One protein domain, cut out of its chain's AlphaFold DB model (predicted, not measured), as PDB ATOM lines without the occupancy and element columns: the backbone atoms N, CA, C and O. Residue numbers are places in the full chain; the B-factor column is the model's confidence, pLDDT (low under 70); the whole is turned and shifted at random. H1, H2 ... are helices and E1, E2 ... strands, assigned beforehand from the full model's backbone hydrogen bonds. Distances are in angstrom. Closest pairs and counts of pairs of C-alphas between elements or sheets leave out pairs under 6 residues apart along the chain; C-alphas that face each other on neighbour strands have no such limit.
ATOM      1  N   PRO A   3     199.730 156.834 103.004       90.31
ATOM      2  CA  PRO A   3     200.383 156.572 101.717       90.31
ATOM      3  C   PRO A   3     201.867 156.955 101.680       90.31
ATOM      4  O   PRO A   3     202.690 156.154 101.256       90.31
ATOM      5  N   GLN A   4     202.229 158.132 102.191       93.69
ATOM      6  CA  GLN A   4     203.613 158.612 102.214       93.69
ATOM      7  C   GLN A   4     204.493 157.742 103.121       93.69
ATOM      8  O   GLN A   4     205.602 157.379 102.739       93.69
ATOM      9  N   THR A   5     203.985 157.361 104.299       94.75
ATOM     10  CA  THR A   5     204.691 156.447 105.208       94.75
ATOM     11  C   THR A   5     204.948 155.100 104.536       94.75
ATOM     12  O   THR A   5     206.053 154.569 104.624       94.75
ATOM     13  N   ARG A   6     203.954 154.564 103.821       96.00
ATOM     14  CA  ARG A   6     204.080 153.294 103.103       96.00
ATOM     15  C   ARG A   6     205.157 153.345 102.022       96.00
ATOM     16  O   ARG A   6     205.944 152.410 101.931       96.00
ATOM     17  N   GLU A   7     205.224 154.413 101.231       96.06
ATOM     18  CA  GLU A   7     206.250 154.537 100.186       96.06
ATOM     19  C   GLU A   7     207.668 154.580 100.771       96.06
ATOM     20  O   GLU A   7     208.561 153.902 100.263       96.06
ATOM     21  N   LEU A   8     207.868 155.267 101.900       96.94
ATOM     22  CA  LEU A   8     209.153 155.256 102.609       96.94
ATOM     23  C   LEU A   8     209.508 153.863 103.155       96.94
ATOM     24  O   LEU A   8     210.653 153.423 103.040       96.94
ATOM     25  N   LEU A   9     208.533 153.144 103.717       97.19
ATOM     26  CA  LEU A   9     208.740 151.782 104.215       97.19
ATOM     27  C   LEU A   9     209.075 150.808 103.079       97.19
ATOM     28  O   LEU A   9     210.005 150.015 103.220       97.19
ATOM     29  N   LYS A  10     208.397 150.907 101.930       96.56
ATOM     30  CA  LYS A  10     208.731 150.129 100.727       96.56
ATOM     31  C   LYS A  10     210.142 150.434 100.232       96.56
ATOM     32  O   LYS A  10     210.911 149.504 100.000       96.56
ATOM     33  N   ALA A  11     210.500 151.715 100.124       97.44
ATOM     34  CA  ALA A  11     211.826 152.144  99.683       97.44
ATOM     35  C   ALA A  11     212.949 151.643 100.606       97.44
ATOM     36  O   ALA A  11     214.067 151.419 100.150       97.44
ATOM     37  N   SER A  12     212.655 151.412 101.892       97.00
ATOM     38  CA  SER A  12     213.627 150.846 102.834       97.00
ATOM     39  C   SER A  12     214.033 149.399 102.520       97.00
ATOM     40  O   SER A  12     215.066 148.944 103.007       97.00
ATOM     41  N   GLY A  13     213.214 148.656 101.764       95.50
ATOM     42  CA  GLY A  13     213.427 147.236 101.468       95.50
ATOM     43  C   GLY A  13     213.348 146.304 102.686       95.50
ATOM     44  O   GLY A  13     213.673 145.123 102.571       95.50
ATOM     45  N   LYS A  14     212.942 146.808 103.860       95.94
ATOM     46  CA  LYS A  14     212.848 146.037 105.108       95.94
ATOM     47  C   LYS A  14     211.418 145.543 105.357       95.94
ATOM     48  O   LYS A  14     210.461 146.153 104.871       95.94
ATOM     49  N   PRO A  15     211.241 144.463 106.138       97.31
ATOM     50  CA  PRO A  15     209.937 144.111 106.687       97.31
ATOM     51  C   PRO A  15     209.342 145.269 107.488       97.31
ATOM     52  O   PRO A  15     210.053 145.917 108.261       97.31
ATOM     53  N   TYR A  16     208.047 145.517 107.323       97.50
ATOM     54  CA  TYR A  16     207.335 146.562 108.051       97.50
ATOM     55  C   TYR A  16     205.940 146.119 108.480       97.50
ATOM     56  O   TYR A  16     205.337 145.234 107.879       97.50
ATOM     57  N   ILE A  17     205.407 146.792 109.496       98.00
ATOM     58  CA  ILE A  17     204.017 146.686 109.934       98.00
ATOM     59  C   ILE A  17     203.457 148.106 109.999       98.00
ATOM     60  O   ILE A  17     204.076 148.977 110.608       98.00
ATOM     61  N   ILE A  18     202.299 148.345 109.388       97.62
ATOM     62  CA  ILE A  18     201.536 149.586 109.540       97.62
ATOM     63  C   ILE A  18     200.260 149.246 110.301       97.62
ATOM     64  O   ILE A  18     199.425 148.492 109.807       97.62
ATOM     65  N   GLU A  19     200.113 149.814 111.490       97.00
ATOM     66  CA  GLU A  19     198.893 149.722 112.286       97.00
ATOM     67  C   GLU A  19     197.981 150.920 111.999       97.00
ATOM     68  O   GLU A  19     198.444 152.035 111.723       97.00
ATOM     69  N   ASN A  20     196.669 150.675 112.004       95.94
ATOM     70  CA  ASN A  20     195.687 151.746 112.027       95.94
ATOM     71  C   ASN A  20     194.295 151.275 112.488       95.94
ATOM     72  O   ASN A  20     194.032 150.084 112.684       95.94
ATOM     73  N   VAL A  21     193.368 152.226 112.623       93.88
ATOM     74  CA  VAL A  21     191.965 151.962 112.972       93.88
ATOM     75  C   VAL A  21     191.198 151.284 111.830       93.88
ATOM     76  O   VAL A  21     191.583 151.363 110.659       93.88
ATOM     77  N   SER A  22     190.077 150.639 112.160       93.56
ATOM     78  CA  SER A  22     189.189 150.017 111.175       93.56
ATOM     79  C   SER A  22     188.691 151.016 110.126       93.56
ATOM     80  O   SER A  22     188.311 152.136 110.457       93.56
ATOM     81  N   GLY A  23     188.662 150.600 108.858       93.75
ATOM     82  CA  GLY A  23     188.221 151.435 107.732       93.75
ATOM     83  C   GLY A  23     189.290 152.383 107.176       93.75
ATOM     84  O   GLY A  23     189.032 153.098 106.212       93.75
ATOM     85  N   SER A  24     190.493 152.380 107.750       95.12
ATOM     86  CA  SER A  24     191.651 153.087 107.198       95.12
ATOM     87  C   SER A  24     192.073 152.520 105.827       95.12
ATOM     88  O   SER A  24     191.828 151.345 105.540       95.12
ATOM     89  N   PRO A  25     192.734 153.324 104.966       95.75
ATOM     90  CA  PRO A  25     193.167 152.914 103.624       95.75
ATOM     91  C   PRO A  25     194.438 152.040 103.662       95.75
ATOM     92  O   PRO A  25     195.477 152.375 103.078       95.75
ATOM     93  N   LEU A  26     194.361 150.934 104.400       97.00
ATOM     94  CA  LEU A  26     195.373 149.886 104.461       97.00
ATOM     95  C   LEU A  26     195.173 148.874 103.326       97.00
ATOM     96  O   LEU A  26     194.051 148.607 102.897       97.00
ATOM     97  N   ILE A  27     196.271 148.305 102.842       96.81
ATOM     98  CA  ILE A  27     196.286 147.316 101.762       96.81
ATOM     99  C   ILE A  27     196.290 145.922 102.384       96.81
ATOM    100  O   ILE A  27     197.221 145.578 103.103       96.81
ATOM    101  N   ASN A  28     195.258 145.125 102.091       96.25
ATOM    102  CA  ASN A  28     195.105 143.743 102.566       96.25
ATOM    103  C   ASN A  28     195.450 143.543 104.061       96.25
ATOM    104  O   ASN A  28     196.251 142.664 104.383       96.25
ATOM    105  N   PRO A  29     194.905 144.361 104.984       97.81
ATOM    106  CA  PRO A  29     195.275 144.259 106.383       97.81
ATOM    107  C   PRO A  29     194.695 143.000 107.030       97.81
ATOM    108  O   PRO A  29     193.547 142.632 106.763       97.81
ATOM    109  N   ILE A  30     195.444 142.421 107.966       98.06
ATOM    110  CA  ILE A  30     194.872 141.503 108.954       98.06
ATOM    111  C   ILE A  30     194.210 142.299 110.079       98.06
ATOM    112  O   ILE A  30     194.572 143.451 110.343       98.06
ATOM    113  N   LYS A  31     193.241 141.694 110.757       97.56
ATOM    114  CA  LYS A  31     192.440 142.358 111.787       97.56
ATOM    115  C   LYS A  31     192.630 141.650 113.116       97.56
ATOM    116  O   LYS A  31     192.414 140.448 113.222       97.56
ATOM    117  N   LEU A  32     193.003 142.414 114.139       97.75
ATOM    118  CA  LEU A  32     193.077 141.924 115.511       97.75
ATOM    119  C   LEU A  32     191.963 142.541 116.345       97.75
ATOM    120  O   LEU A  32     191.699 143.747 116.280       97.75
ATOM    121  N   PHE A  33     191.317 141.698 117.138       96.31
ATOM    122  CA  PHE A  33     190.203 142.062 117.993       96.31
ATOM    123  C   PHE A  33     190.403 141.533 119.414       96.31
ATOM    124  O   PHE A  33     190.896 140.422 119.598       96.31
ATOM    125  N   GLY A  34     189.977 142.305 120.421       94.81
ATOM    126  CA  GLY A  34     190.334 142.044 121.821       94.81
ATOM    127  C   GLY A  34     189.937 140.648 122.294       94.81
ATOM    128  O   GLY A  34     190.744 139.945 122.889       94.81
ATOM    129  N   SER A  35     188.739 140.197 121.913       95.56
ATOM    130  CA  SER A  35     188.199 138.875 122.260       95.56
ATOM    131  C   SER A  35     189.036 137.686 121.778       95.56
ATOM    132  O   SER A  35     188.776 136.558 122.184       95.56
ATOM    133  N   GLN A  36     189.965 137.897 120.842       96.75
ATOM    134  CA  GLN A  36     190.818 136.837 120.304       96.75
ATOM    135  C   GLN A  36     192.023 136.551 121.210       96.75
ATOM    136  O   GLN A  36     192.736 135.572 120.995       96.75
ATOM    137  N   PHE A  37     192.250 137.389 122.224       96.62
ATOM    138  CA  PHE A  37     193.404 137.319 123.108       96.62
ATOM    139  C   PHE A  37     192.963 137.207 124.564       96.62
ATOM    140  O   PHE A  37     191.941 137.746 124.986       96.62
ATOM    141  N   LYS A  38     193.763 136.494 125.357       93.56
ATOM    142  CA  LYS A  38     193.523 136.354 126.795       93.56
ATOM    143  C   LYS A  38     193.787 137.680 127.507       93.56
ATOM    144  O   LYS A  38     194.660 138.441 127.098       93.56
ATOM    145  N   ASN A  39     193.069 137.902 128.606       93.81
ATOM    146  CA  ASN A  39     193.220 139.063 129.492       93.81
ATOM    147  C   ASN A  39     192.968 140.421 128.818       93.81
ATOM    148  O   ASN A  39     193.415 141.445 129.329       93.81
ATOM    149  N   LEU A  40     192.240 140.441 127.697       96.44
ATOM    150  CA  LEU A  40     191.741 141.668 127.095       96.44
ATOM    151  C   LEU A  40     190.241 141.784 127.325       96.44
ATOM    152  O   LEU A  40     189.464 140.910 126.949       96.44
ATOM    153  N   TYR A  41     189.844 142.907 127.908       94.88
ATOM    154  CA  TYR A  41     188.457 143.210 128.251       94.88
ATOM    155  C   TYR A  41     187.982 144.457 127.510       94.88
ATOM    156  O   TYR A  41     187.169 145.222 128.015       94.88
ATOM    157  N   THR A  42     188.498 144.702 126.307       92.88
ATOM    158  CA  THR A  42     188.087 145.849 125.502       92.88
ATOM    159  C   THR A  42     187.944 145.508 124.030       92.88
ATOM    160  O   THR A  42     188.746 144.786 123.435       92.88
ATOM    161  N   GLN A  43     186.916 146.092 123.422       88.75
ATOM    162  CA  GLN A  43     186.660 146.037 121.991       88.75
ATOM    163  C   GLN A  43     187.586 147.016 121.255       88.75
ATOM    164  O   GLN A  43     187.158 148.033 120.709       88.75
ATOM    165  N   ARG A  44     188.888 146.724 121.253       91.38
ATOM    166  CA  ARG A  44     189.883 147.489 120.497       91.38
ATOM    167  C   ARG A  44     190.246 146.747 119.219       91.38
ATOM    168  O   ARG A  44     191.188 145.965 119.185       91.38
ATOM    169  N   GLU A  45     189.474 146.988 118.167       94.56
ATOM    170  CA  GLU A  45     189.814 146.504 116.828       94.56
ATOM    171  C   GLU A  45     190.936 147.356 116.234       94.56
ATOM    172  O   GLU A  45     190.855 148.590 116.284       94.56
ATOM    173  N   ARG A  46     191.961 146.697 115.682       96.88
ATOM    174  CA  ARG A  46     193.040 147.320 114.910       96.88
ATOM    175  C   ARG A  46     193.413 146.498 113.696       96.88
ATOM    176  O   ARG A  46     193.345 145.271 113.715       96.88
ATOM    177  N   TRP A  47     193.750 147.208 112.632       97.81
ATOM    178  CA  TRP A  47     194.103 146.647 111.339       97.81
ATOM    179  C   TRP A  47     195.606 146.793 111.132       97.81
ATOM    180  O   TRP A  47     196.183 147.823 111.482       97.81
ATOM    181  N   PHE A  48     196.227 145.763 110.566       98.25
ATOM    182  CA  PHE A  48     197.671 145.690 110.374       98.25
ATOM    183  C   PHE A  48     197.984 145.324 108.927       98.25
ATOM    184  O   PHE A  48     197.672 144.226 108.474       98.25
ATOM    185  N   GLU A  49     198.611 146.249 108.208       98.06
ATOM    186  CA  GLU A  49     199.185 146.016 106.882       98.06
ATOM    187  C   GLU A  49     200.660 145.634 107.008       98.06
ATOM    188  O   GLU A  49     201.386 146.171 107.848       98.06
ATOM    189  N   SER A  50     201.131 144.757 106.126       98.19
ATOM    190  CA  SER A  50     202.540 144.392 106.045       98.19
ATOM    191  C   SER A  50     202.950 143.987 104.633       98.19
ATOM    192  O   SER A  50     202.119 143.571 103.830       98.19
ATOM    193  N   ASN A  51     204.248 144.093 104.339       97.25
ATOM    194  CA  ASN A  51     204.867 143.469 103.169       97.25
ATOM    195  C   ASN A  51     205.301 142.015 103.409       97.25
ATOM    196  O   ASN A  51     205.705 141.350 102.456       97.25
ATOM    197  N   ILE A  52     205.236 141.521 104.648       97.19
ATOM    198  CA  ILE A  52     205.429 140.102 104.950       97.19
ATOM    199  C   ILE A  52     204.071 139.416 105.129       97.19
ATOM    200  O   ILE A  52     203.100 140.068 105.519       97.19
ATOM    201  N   PRO A  53     203.971 138.104 104.860       96.88
ATOM    202  CA  PRO A  53     202.753 137.365 105.150       96.88
ATOM    203  C   PRO A  53     202.452 137.400 106.651       96.88
ATOM    204  O   PRO A  53     203.292 137.012 107.461       96.88
ATOM    205  N   LEU A  54     201.243 137.833 107.004       97.94
ATOM    206  CA  LEU A  54     200.715 137.762 108.362       97.94
ATOM    207  C   LEU A  54     199.455 136.904 108.384       97.94
ATOM    208  O   LEU A  54     198.691 136.869 107.418       97.94
ATOM    209  N   LYS A  55     199.226 136.242 109.512       97.50
ATOM    210  CA  LYS A  55     198.027 135.462 109.800       97.50
ATOM    211  C   LYS A  55     197.232 136.121 110.916       97.50
ATOM    212  O   LYS A  55     197.808 136.635 111.879       97.50
ATOM    213  N   GLU A  56     195.911 136.086 110.779       97.12
ATOM    214  CA  GLU A  56     194.991 136.403 111.870       97.12
ATOM    215  C   GLU A  56     195.035 135.307 112.953       97.12
ATOM    216  O   GLU A  56     195.471 134.189 112.673       97.12
ATOM    217  N   PRO A  57     194.611 135.605 114.194       96.31
ATOM    218  CA  PRO A  57     194.477 134.591 115.233       96.31
ATOM    219  C   PRO A  57     193.444 133.527 114.844       96.31
ATOM    220  O   PRO A  57     192.358 133.867 114.380       96.31
ATOM    221  N   ASP A  58     193.735 132.257 115.143       95.88
ATOM    222  CA  ASP A  58     192.792 131.145 114.925       95.88
ATOM    223  C   ASP A  58     191.511 131.291 115.763       95.88
ATOM    224  O   ASP A  58     190.439 130.801 115.405       95.88
ATOM    225  N   GLN A  59     191.616 131.981 116.902       95.62
ATOM    226  CA  GLN A  59     190.479 132.283 117.757       95.62
ATOM    227  C   GLN A  59     189.502 133.205 117.023       95.62
ATOM    228  O   GLN A  59     189.840 134.330 116.645       95.62
ATOM    229  N   ALA A  60     188.254 132.758 116.892       94.19
ATOM    230  CA  ALA A  60     187.200 133.548 116.273       94.19
ATOM    231  C   ALA A  60     186.933 134.850 117.047       94.19
ATOM    232  O   ALA A  60     186.914 134.883 118.284       94.19
ATOM    233  N   ARG A  61     186.668 135.926 116.300       94.31
ATOM    234  CA  ARG A  61     186.195 137.200 116.846       94.31
ATOM    235  C   ARG A  61     184.812 137.027 117.473       94.31
ATOM    236  O   ARG A  61     183.876 136.587 116.811       94.31
ATOM    237  N   ILE A  62     184.661 137.505 118.702       94.38
ATOM    238  CA  ILE A  62     183.389 137.593 119.416       94.38
ATOM    239  C   ILE A  62     183.156 139.064 119.745       94.38
ATOM    240  O   ILE A  62     184.013 139.726 120.328       94.38
ATOM    241  N   LYS A  63     182.006 139.605 119.341       93.25
ATOM    242  CA  LYS A  63     181.641 140.988 119.665       93.25
ATOM    243  C   LYS A  63     181.472 141.122 121.180       93.25
ATOM    244  O   LYS A  63     180.729 140.348 121.773       93.25
ATOM    245  N   MET A  64     182.135 142.110 121.773       92.50
ATOM    246  CA  MET A  64     182.070 142.360 123.212       92.50
ATOM    247  C   MET A  64     180.932 143.343 123.512       92.50
ATOM    248  O   MET A  64     180.583 144.185 122.678       92.50
ATOM    249  N   LYS A  65     180.332 143.249 124.697       91.31
ATOM    250  CA  LYS A  65     179.204 144.095 125.119       91.31
ATOM    251  C   LYS A  65     179.673 145.425 125.714       91.31
ATOM    252  O   LYS A  65     179.187 145.861 126.753       91.31
ATOM    253  N   THR A  66     180.611 146.093 125.043       87.94
ATOM    254  CA  THR A  66     181.187 147.344 125.540       87.94
ATOM    255  C   THR A  66     180.160 148.478 125.536       87.94
ATOM    256  O   THR A  66     179.494 148.677 124.515       87.94
ATOM    257  N   PRO A  67     180.074 149.280 126.606       85.25
ATOM    258  CA  PRO A  67     179.168 150.417 126.661       85.25
ATOM    259  C   PRO A  67     179.620 151.556 125.742       85.25
ATOM    260  O   PRO A  67     180.809 151.735 125.457       85.25
ATOM    261  N   SER A  68     178.657 152.366 125.306       80.81
ATOM    262  CA  SER A  68     178.897 153.526 124.447       80.81
ATOM    263  C   SER A  68     179.771 154.578 125.133       80.81
ATOM    264  O   SER A  68     179.584 154.888 126.310       80.81
ATOM    265  N   ALA A  69     180.705 155.163 124.375       73.44
ATOM    266  CA  ALA A  69     181.577 156.263 124.812       73.44
ATOM    267  C   ALA A  69     182.367 155.997 126.116       73.44
ATOM    268  O   ALA A  69     182.667 156.921 126.867       73.44
ATOM    269  N   GLY A  70     182.674 154.729 126.412       72.88
ATOM    270  CA  GLY A  70     183.428 154.346 127.610       72.88
ATOM    271  C   GLY A  70     182.665 154.505 128.923       72.88
ATOM    272  O   GLY A  70     183.271 154.390 129.983       72.88
ATOM    273  N   ASN A  71     181.351 154.751 128.877       79.62
ATOM    274  CA  ASN A  71     180.539 155.026 130.059       79.62
ATOM    275  C   ASN A  71     180.043 153.740 130.728       79.62
ATOM    276  O   ASN A  71     178.885 153.356 130.578       79.62
ATOM    277  N   GLY A  72     180.913 153.095 131.502       84.12
ATOM    278  CA  GLY A  72     180.538 151.972 132.362       84.12
ATOM    279  C   GLY A  72     181.246 150.667 132.029       84.12
ATOM    280  O   GLY A  72     182.300 150.659 131.393       84.12
ATOM    281  N   ILE A  73     180.638 149.568 132.471       88.38
ATOM    282  CA  ILE A  73     181.121 148.200 132.282       88.38
ATOM    283  C   ILE A  73     180.010 147.407 131.594       88.38
ATOM    284  O   ILE A  73     178.847 147.514 131.980       88.38
ATOM    285  N   GLY A  74     180.367 146.661 130.552       88.88
ATOM    286  CA  GLY A  74     179.462 145.768 129.843       88.88
ATOM    287  C   GLY A  74     179.034 144.573 130.690       88.88
ATOM    288  O   GLY A  74     179.698 144.209 131.658       88.88
ATOM    289  N   GLU A  75     177.946 143.910 130.297       90.00
ATOM    290  CA  GLU A  75     177.455 142.701 130.984       90.00
ATOM    291  C   GLU A  75     178.474 141.550 130.987       90.00
ATOM    292  O   GLU A  75     178.446 140.695 131.865       90.00
ATOM    293  N   ASP A  76     179.374 141.522 130.003       89.94
ATOM    294  CA  ASP A  76     180.473 140.558 129.877       89.94
ATOM    295  C   ASP A  76     181.781 141.047 130.530       89.94
ATOM    296  O   ASP A  76     182.844 140.466 130.318       89.94
ATOM    297  N   GLY A  77     181.722 142.140 131.298       89.25
ATOM    298  CA  GLY A  77     182.879 142.778 131.921       89.25
ATOM    299  C   GLY A  77     183.731 143.613 130.962       89.25
ATOM    300  O   GLY A  77     184.726 144.194 131.392       89.25
ATOM    301  N   SER A  78     183.364 143.696 129.678       92.25
ATOM    302  CA  SER A  78     184.126 144.459 128.694       92.25
ATOM    303  C   SER A  78     183.878 145.963 128.787       92.25
ATOM    304  O   SER A  78     182.790 146.425 129.139       92.25
ATOM    305  N   ILE A  79     184.880 146.755 128.413       91.31
ATOM    306  CA  ILE A  79     184.808 148.214 128.401       91.31
ATOM    307  C   ILE A  79     185.237 148.822 127.073       91.31
ATOM    308  O   ILE A  79     186.035 148.265 126.319       91.31
ATOM    309  N   SER A  80     184.724 150.020 126.803       89.94
ATOM    310  CA  SER A  80     185.232 150.865 125.728       89.94
ATOM    311  C   SER A  80     186.283 151.823 126.289       89.94
ATOM    312  O   SER A  80     186.048 152.493 127.295       89.94
ATOM    313  N   ILE A  81     187.445 151.863 125.642       89.50
ATOM    314  CA  ILE A  81     188.552 152.763 125.969       89.50
ATOM    315  C   ILE A  81     188.641 153.797 124.846       89.50
ATOM    316  O   ILE A  81     189.029 153.478 123.715       89.50
ATOM    317  N   CYS A  82     188.203 155.021 125.138       83.94
ATOM    318  CA  CYS A  82     188.191 156.122 124.182       83.94
ATOM    319  C   CYS A  82     188.150 157.490 124.878       83.94
ATOM    320  O   CYS A  82     187.368 157.707 125.807       83.94
ATOM    321  N   GLY A  83     188.974 158.421 124.384       80.75
ATOM    322  CA  GLY A  83     189.008 159.823 124.809       80.75
ATOM    323  C   GLY A  83     188.962 160.014 126.328       80.75
ATOM    324  O   GLY A  83     189.648 159.331 127.082       80.75
ATOM    325  N   ASN A  84     188.088 160.918 126.775       75.00
ATOM    326  CA  ASN A  84     187.853 161.207 128.194       75.00
ATOM    327  C   ASN A  84     186.761 160.320 128.832       75.00
ATOM    328  O   ASN A  84     186.249 160.664 129.903       75.00
ATOM    329  N   GLY A  85     186.379 159.209 128.192       74.25
ATOM    330  CA  GLY A  85     185.363 158.273 128.690       74.25
ATOM    331  C   GLY A  85     185.827 157.494 129.923       74.25
ATOM    332  O   GLY A  85     187.011 157.464 130.243       74.25
ATOM    333  N   GLY A  86     184.917 156.866 130.661       74.75
ATOM    334  CA  GLY A  86     185.267 156.058 131.830       74.75
ATOM    335  C   GLY A  86     184.050 155.563 132.606       74.75
ATOM    336  O   GLY A  86     182.918 155.989 132.378       74.75
ATOM    337  N   VAL A  87     184.274 154.658 133.557       76.88
ATOM    338  CA  VAL A  87     183.191 154.106 134.379       76.88
ATOM    339  C   VAL A  87     182.650 155.192 135.312       76.88
ATOM    340  O   VAL A  87     183.385 155.744 136.135       76.88
ATOM    341  N   ARG A  88     181.352 155.502 135.193       77.62
ATOM    342  CA  ARG A  88     180.681 156.497 136.042       77.62
ATOM    343  C   ARG A  88     180.874 156.142 137.520       77.62
ATOM    344  O   ARG A  88     180.625 155.014 137.926       77.62
ATOM    345  N   GLY A  89     181.296 157.122 138.317       80.06
ATOM    346  CA  GLY A  89     181.556 156.945 139.750       80.06
ATOM    347  C   GLY A  89     182.990 156.533 140.096       80.06
ATOM    348  O   GLY A  89     183.356 156.599 141.267       80.06
ATOM    349  N   LEU A  90     183.829 156.186 139.111       85.94
ATOM    350  CA  LEU A  90     185.264 156.013 139.335       85.94
ATOM    351  C   LEU A  90     186.007 157.349 139.247       85.94
ATOM    352  O   LEU A  90     185.739 158.189 138.388       85.94
ATOM    353  N   LYS A  91     186.992 157.527 140.129       89.81
ATOM    354  CA  LYS A  91     187.955 158.633 140.069       89.81
ATOM    355  C   LYS A  91     188.962 158.391 138.944       89.81
ATOM    356  O   LYS A  91     189.249 157.244 138.605       89.81
ATOM    357  N   SER A  92     189.601 159.450 138.444       86.94
ATOM    358  CA  SER A  92     190.555 159.369 137.322       86.94
ATOM    359  C   SER A  92     191.645 158.306 137.507       86.94
ATOM    360  O   SER A  92     191.904 157.535 136.592       86.94
ATOM    361  N   LYS A  93     192.227 158.184 138.711       89.69
ATOM    362  CA  LYS A  93     193.231 157.144 139.014       89.69
ATOM    363  C   LYS A  93     192.680 155.719 138.891       89.69
ATOM    364  O   LYS A  93     193.382 154.830 138.430       89.69
ATOM    365  N   GLN A  94     191.426 155.499 139.288       91.75
ATOM    366  CA  GLN A  94     190.776 154.188 139.183       91.75
ATOM    367  C   GLN A  94     190.471 153.844 137.724       91.75
ATOM    368  O   GLN A  94     190.592 152.687 137.340       91.75
ATOM    369  N   ILE A  95     190.129 154.846 136.906       90.50
ATOM    370  CA  ILE A  95     189.929 154.670 135.463       90.50
ATOM    371  C   ILE A  95     191.229 154.201 134.801       90.50
ATOM    372  O   ILE A  95     191.188 153.220 134.071       90.50
ATOM    373  N   VAL A  96     192.370 154.835 135.103       92.94
ATOM    374  CA  VAL A  96     193.685 154.428 134.565       92.94
ATOM    375  C   VAL A  96     194.003 152.975 134.909       92.94
ATOM    376  O   VAL A  96     194.276 152.189 134.010       92.94
ATOM    377  N   LEU A  97     193.897 152.593 136.187       93.31
ATOM    378  CA  LEU A  97     194.164 151.217 136.623       93.31
ATOM    379  C   LEU A  97     193.252 150.203 135.919       93.31
ATOM    380  O   LEU A  97     193.702 149.153 135.468       93.31
ATOM    381  N   TYR A  98     191.965 150.525 135.807       91.75
ATOM    382  CA  TYR A  98     190.981 149.630 135.214       91.75
ATOM    383  C   TYR A  98     191.139 149.504 133.690       91.75
ATOM    384  O   TYR A  98     191.010 148.413 133.140       91.75
ATOM    385  N   TRP A  99     191.475 150.598 133.007       93.62
ATOM    386  CA  TRP A  99     191.823 150.593 131.584       93.62
ATOM    387  C   TRP A  99     193.101 149.808 131.321       93.62
ATOM    388  O   TRP A  99     193.134 148.981 130.413       93.62
ATOM    389  N   GLY A 100     194.117 150.019 132.155       95.25
ATOM    390  CA  GLY A 100     195.356 149.260 132.136       95.25
ATOM    391  C   GLY A 100     195.113 147.760 132.242       95.25
ATOM    392  O   GLY A 100     195.557 146.992 131.388       95.25
ATOM    393  N   PHE A 101     194.309 147.349 133.227       95.12
ATOM    394  CA  PHE A 101     193.868 145.964 133.388       95.12
ATOM    395  C   PHE A 101     193.158 145.433 132.133       95.12
ATOM    396  O   PHE A 101     193.536 144.387 131.610       95.12
ATOM    397  N   ALA A 102     192.182 146.173 131.598       94.94
ATOM    398  CA  ALA A 102     191.430 145.770 130.410       94.94
ATOM    399  C   ALA A 102     192.283 145.666 129.131       94.94
ATOM    400  O   ALA A 102     191.915 144.929 128.215       94.94
ATOM    401  N   MET A 103     193.410 146.379 129.075       96.00
ATOM    402  CA  MET A 103     194.389 146.352 127.983       96.00
ATOM    403  C   MET A 103     195.476 145.284 128.164       96.00
ATOM    404  O   MET A 103     196.458 145.289 127.424       96.00
ATOM    405  N   GLY A 104     195.312 144.357 129.114       96.25
ATOM    406  CA  GLY A 104     196.276 143.285 129.366       96.25
ATOM    407  C   GLY A 104     197.301 143.614 130.449       96.25
ATOM    408  O   GLY A 104     198.400 143.070 130.420       96.25
ATOM    409  N   GLY A 105     196.952 144.490 131.396       95.69
ATOM    410  CA  GLY A 105     197.790 144.809 132.555       95.69
ATOM    411  C   GLY A 105     198.821 145.911 132.310       95.69
ATOM    412  O   GLY A 105     199.906 145.856 132.873       95.69
ATOM    413  N   ILE A 106     198.502 146.904 131.477       96.56
ATOM    414  CA  ILE A 106     199.360 148.083 131.293       96.56
ATOM    415  C   ILE A 106     199.304 148.945 132.561       96.56
ATOM    416  O   ILE A 106     198.247 149.481 132.883       96.56
ATOM    417  N   ASP A 107     200.422 149.128 133.259       96.69
ATOM    418  CA  ASP A 107     200.497 149.922 134.499       96.69
ATOM    419  C   ASP A 107     201.417 151.154 134.404       96.69
ATOM    420  O   ASP A 107     201.480 151.958 135.333       96.69
ATOM    421  N   TRP A 108     202.077 151.348 133.259       96.12
ATOM    422  CA  TRP A 108     203.057 152.415 133.031       96.12
ATOM    423  C   TRP A 108     202.528 153.606 132.214       96.12
ATOM    424  O   TRP A 108     203.295 154.516 131.911       96.12
ATOM    425  N   MET A 109     201.248 153.600 131.823       96.00
ATOM    426  CA  MET A 109     200.645 154.627 130.963       96.00
ATOM    427  C   MET A 109     199.643 155.514 131.711       96.00
ATOM    428  O   MET A 109     198.902 155.068 132.590       96.00
ATOM    429  N   SER A 110     199.579 156.776 131.300       94.06
ATOM    430  CA  SER A 110     198.502 157.713 131.617       94.06
ATOM    431  C   SER A 110     197.194 157.339 130.909       94.06
ATOM    432  O   SER A 110     197.134 156.454 130.053       94.06
ATOM    433  N   ARG A 111     196.107 158.030 131.261       91.00
ATOM    434  CA  ARG A 111     194.790 157.791 130.659       91.00
ATOM    435  C   ARG A 111     194.790 158.114 129.169       91.00
ATOM    436  O   ARG A 111     194.207 157.378 128.379       91.00
ATOM    437  N   GLU A 112     195.425 159.220 128.816       91.69
ATOM    438  CA  GLU A 112     195.520 159.739 127.459       91.69
ATOM    439  C   GLU A 112     196.341 158.782 126.586       91.69
ATOM    440  O   GLU A 112     195.930 158.448 125.478       91.69
ATOM    441  N   GLU A 113     197.441 158.250 127.122       94.75
ATOM    442  CA  GLU A 113     198.243 157.226 126.445       94.75
ATOM    443  C   GLU A 113     197.459 155.921 126.258       94.75
ATOM    444  O   GLU A 113     197.454 155.364 125.163       94.75
ATOM    445  N   LEU A 114     196.721 155.459 127.276       94.56
ATOM    446  CA  LEU A 114     195.869 154.265 127.170       94.56
ATOM    447  C   LEU A 114     194.755 154.417 126.123       94.56
ATOM    448  O   LEU A 114     194.394 153.435 125.469       94.56
ATOM    449  N   ALA A 115     194.213 155.625 125.941       91.88
ATOM    450  CA  ALA A 115     193.185 155.897 124.936       91.88
ATOM    451  C   ALA A 115     193.686 155.663 123.500       91.88
ATOM    452  O   ALA A 115     192.916 155.212 122.640       91.88
ATOM    453  N   GLU A 116     194.975 155.905 123.262       92.62
ATOM    454  CA  GLU A 116     195.641 155.742 121.965       92.62
ATOM    455  C   GLU A 116     196.400 154.415 121.837       92.62
ATOM    456  O   GLU A 116     196.681 153.961 120.728       92.62
ATOM    457  N   ALA A 117     196.671 153.740 122.953       94.44
ATOM    458  CA  ALA A 117     197.405 152.488 122.976       94.44
ATOM    459  C   ALA A 117     196.699 151.347 122.220       94.44
ATOM    460  O   ALA A 117     195.467 151.290 122.071       94.44
ATOM    461  N   ILE A 118     197.521 150.379 121.812       95.06
ATOM    462  CA  ILE A 118     197.102 149.035 121.412       95.06
ATOM    463  C   ILE A 118     197.509 148.029 122.499       95.06
ATOM    464  O   ILE A 118     198.510 148.251 123.184       95.06
ATOM    465  N   PRO A 119     196.767 146.926 122.683       96.44
ATOM    466  CA  PRO A 119     197.125 145.917 123.675       96.44
ATOM    467  C   PRO A 119     198.501 145.278 123.399       96.44
ATOM    468  O   PRO A 119     198.754 144.893 122.253       96.44
ATOM    469  N   PRO A 120     199.363 145.052 124.414       97.00
ATOM    470  CA  PRO A 120     200.669 144.404 124.237       97.00
ATOM    471  C   PRO A 120     200.580 143.012 123.604       97.00
ATOM    472  O   PRO A 120     201.463 142.617 122.846       97.00
ATOM    473  N   ALA A 121     199.476 142.294 123.844       97.75
ATOM    474  CA  ALA A 121     199.202 140.998 123.228       97.75
ATOM    475  C   ALA A 121     199.203 141.055 121.686       97.75
ATOM    476  O   ALA A 121     199.608 140.094 121.035       97.75
ATOM    477  N   TYR A 122     198.795 142.183 121.090       97.94
ATOM    478  CA  TYR A 122     198.812 142.356 119.633       97.94
ATOM    479  C   TYR A 122     200.249 142.465 119.134       97.94
ATOM    480  O   TYR A 122     200.639 141.778 118.191       97.94
ATOM    481  N   THR A 123     201.061 143.285 119.806       96.44
ATOM    482  CA  THR A 123     202.487 143.428 119.504       96.44
ATOM    483  C   THR A 123     203.221 142.101 119.656       96.44
ATOM    484  O   THR A 123     204.023 141.753 118.795       96.44
ATOM    485  N   GLU A 124     202.932 141.330 120.706       97.81
ATOM    486  CA  GLU A 124     203.530 140.008 120.897       97.81
ATOM    487  C   GLU A 124     203.149 139.046 119.763       97.81
ATOM    488  O   GLU A 124     204.016 138.371 119.204       97.81
ATOM    489  N   PHE A 125     201.868 139.004 119.389       98.25
ATOM    490  CA  PHE A 125     201.364 138.133 118.331       98.25
ATOM    491  C   PHE A 125     201.991 138.437 116.966       98.25
ATOM    492  O   PHE A 125     202.500 137.532 116.304       98.25
ATOM    493  N   ILE A 126     202.023 139.712 116.569       98.38
ATOM    494  CA  ILE A 126     202.668 140.145 115.321       98.38
ATOM    495  C   ILE A 126     204.186 139.953 115.396       98.38
ATOM    496  O   ILE A 126     204.813 139.488 114.445       98.38
ATOM    497  N   GLY A 127     204.789 140.266 116.544       97.81
ATOM    498  CA  GLY A 127     206.226 140.155 116.766       97.81
ATOM    499  C   GLY A 127     206.745 138.723 116.645       97.81
ATOM    500  O   GLY A 127     207.838 138.523 116.118       97.81
ATOM    501  N   LYS A 128     205.967 137.720 117.072       98.06
ATOM    502  CA  LYS A 128     206.303 136.299 116.872       98.06
ATOM    503  C   LYS A 128     206.393 135.943 115.388       98.06
ATOM    504  O   LYS A 128     207.401 135.379 114.974       98.06
ATOM    505  N   GLN A 129     205.405 136.351 114.591       98.12
ATOM    506  CA  GLN A 129     205.393 136.109 113.142       98.12
ATOM    507  C   GLN A 129     206.553 136.824 112.438       98.12
ATOM    508  O   GLN A 129     207.224 136.244 111.587       98.12
ATOM    509  N   LEU A 130     206.847 138.068 112.833       97.56
ATOM    510  CA  LEU A 130     207.988 138.808 112.298       97.56
ATOM    511  C   LEU A 130     209.320 138.115 112.624       97.56
ATOM    512  O   LEU A 130     210.177 138.005 111.750       97.56
ATOM    513  N   LYS A 131     209.503 137.632 113.859       97.38
ATOM    514  CA  LYS A 131     210.713 136.891 114.251       97.38
ATOM    515  C   LYS A 131     210.889 135.612 113.432       97.38
ATOM    516  O   LYS A 131     211.988 135.378 112.940       97.38
ATOM    517  N   GLU A 132     209.823 134.832 113.260       96.94
ATOM    518  CA  GLU A 132     209.827 133.608 112.446       96.94
ATOM    519  C   GLU A 132     210.155 133.901 110.974       96.94
ATOM    520  O   GLU A 132     210.976 133.226 110.357       96.94
ATOM    521  N   TYR A 133     209.582 134.966 110.411       96.31
ATOM    522  CA  TYR A 133     209.916 135.392 109.056       96.31
ATOM    523  C   TYR A 133     211.407 135.741 108.919       96.31
ATOM    524  O   TYR A 133     212.068 135.320 107.967       96.31
ATOM    525  N   LEU A 134     211.955 136.498 109.875       95.69
ATOM    526  CA  LEU A 134     213.355 136.919 109.843       95.69
ATOM    527  C   LEU A 134     214.329 135.747 110.001       95.69
ATOM    528  O   LEU A 134     215.370 135.768 109.344       95.69
ATOM    529  N   SER A 135     214.011 134.731 110.812       95.12
ATOM    530  CA  SER A 135     214.869 133.545 110.936       95.12
ATOM    531  C   SER A 135     214.946 132.778 109.615       95.12
ATOM    532  O   SER A 135     216.042 132.511 109.131       95.12
ATOM    533  N   VAL A 136     213.805 132.549 108.954       91.94
ATOM    534  CA  VAL A 136     213.754 131.848 107.658       91.94
ATOM    535  C   VAL A 136     214.492 132.615 106.556       91.94
ATOM    536  O   VAL A 136     215.147 132.011 105.707       91.94
ATOM    537  N   VAL A 137     214.391 133.947 106.528       88.38
ATOM    538  CA  VAL A 137     215.098 134.768 105.528       88.38
ATOM    539  C   VAL A 137     216.600 134.827 105.806       88.38
ATOM    540  O   VAL A 137     217.383 134.862 104.858       88.38
ATOM    541  N   SER A 138     217.009 134.829 107.077       82.62
ATOM    542  CA  SER A 138     218.424 134.838 107.456       82.62
ATOM    543  C   SER A 138     219.133 133.531 107.107       82.62
ATOM    544  O   SER A 138     220.293 133.580 106.731       82.62
ATOM    545  N   GLU A 139     218.457 132.387 107.208       74.56
ATOM    546  CA  GLU A 139     219.022 131.067 106.869       74.56
ATOM    547  C   GLU A 139     219.215 130.851 105.359       74.56
ATOM    548  O   GLU A 139     219.920 129.938 104.939       74.56
ATOM    549  N   ARG A 140     218.573 131.678 104.524       68.81
ATOM    550  CA  ARG A 140     218.640 131.602 103.054       68.81
ATOM    551  C   ARG A 140     219.698 132.525 102.440       68.81
ATOM    552  O   ARG A 140     219.779 132.595 101.213       68.81
TER     553      ARG A 140
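What this domain is: This is residues 3 to 140 of the 141 residues of an uncharacterized protein of Paenibacillus larvae subsp. pulvifaciens (UniProt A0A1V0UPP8). Look for a small antiparallel sheet, E1 E3 E2, with the long helix H4 over one face; beyond the sheet, H2 and H3 pack on each other at one end of the domain, and at the other end residues 135 to 140, of which 135 to 138 belong to H4, stick out. H1 only grazes the sheet, and a long loop, residues 51 to 91, leads from E3 to H2. The 138 printed residues hold four named helices and three named strands, in the order H1 E1 E2 E3 H2 H3 H4; the class is mixed, with under half of the residues in named elements. The whole is elongated, 57 by 31 by 28 A, and only just compact, close to loose, with a radius of gyration of the C-alphas of 16.7 A.

Where its parts are: Find C-alpha 3 at (200.383, 156.572, 101.717); from there H1 runs to residue 11, 12.4 A. Next come E1, residues 17 to 20, E2, residues 30 to 32, and E3, residues 46 to 50, 13.3 A. H2, residues 92 to 102, spans 15.3 A, and H3 is residues 111 to 116. H4, residues 120 to 138, spans 26.2 A and ends at C-alpha 138, (218.424, 134.838, 107.456).

How they stand to each other: Inner strand E3 is antiparallel to E1, with N 18 and O 49 2.8 A apart, and to E2 in a hairpin, with N 30 and O 48 2.9 A apart. H4 is on this sheet, making two layers, a helix on one face of a sheet; its closest C-alphas to E2 are those of Tyr 122 and Leu 32, 7.1 A. H2 and H3 touch, closest at the C-alphas of Val 96 and Arg 111, 5.3 A, the same way at a steep tilt of 38 degrees, only just steep. H2 and H4 are apart. Every O i to N i+4 pair is within hydrogen-bond range in H1 and H2; H3 has 1 of 2 and H4 14 of 15.

The domain as a whole: The C-alphas farthest apart, Gly 89 and Arg 140, are 58.0 A apart. The printed part has no cut; the links E2 to E3 and E3 to H2 are long. Mean pLDDT of the printed part is 92.7, and residue 140 is under 70.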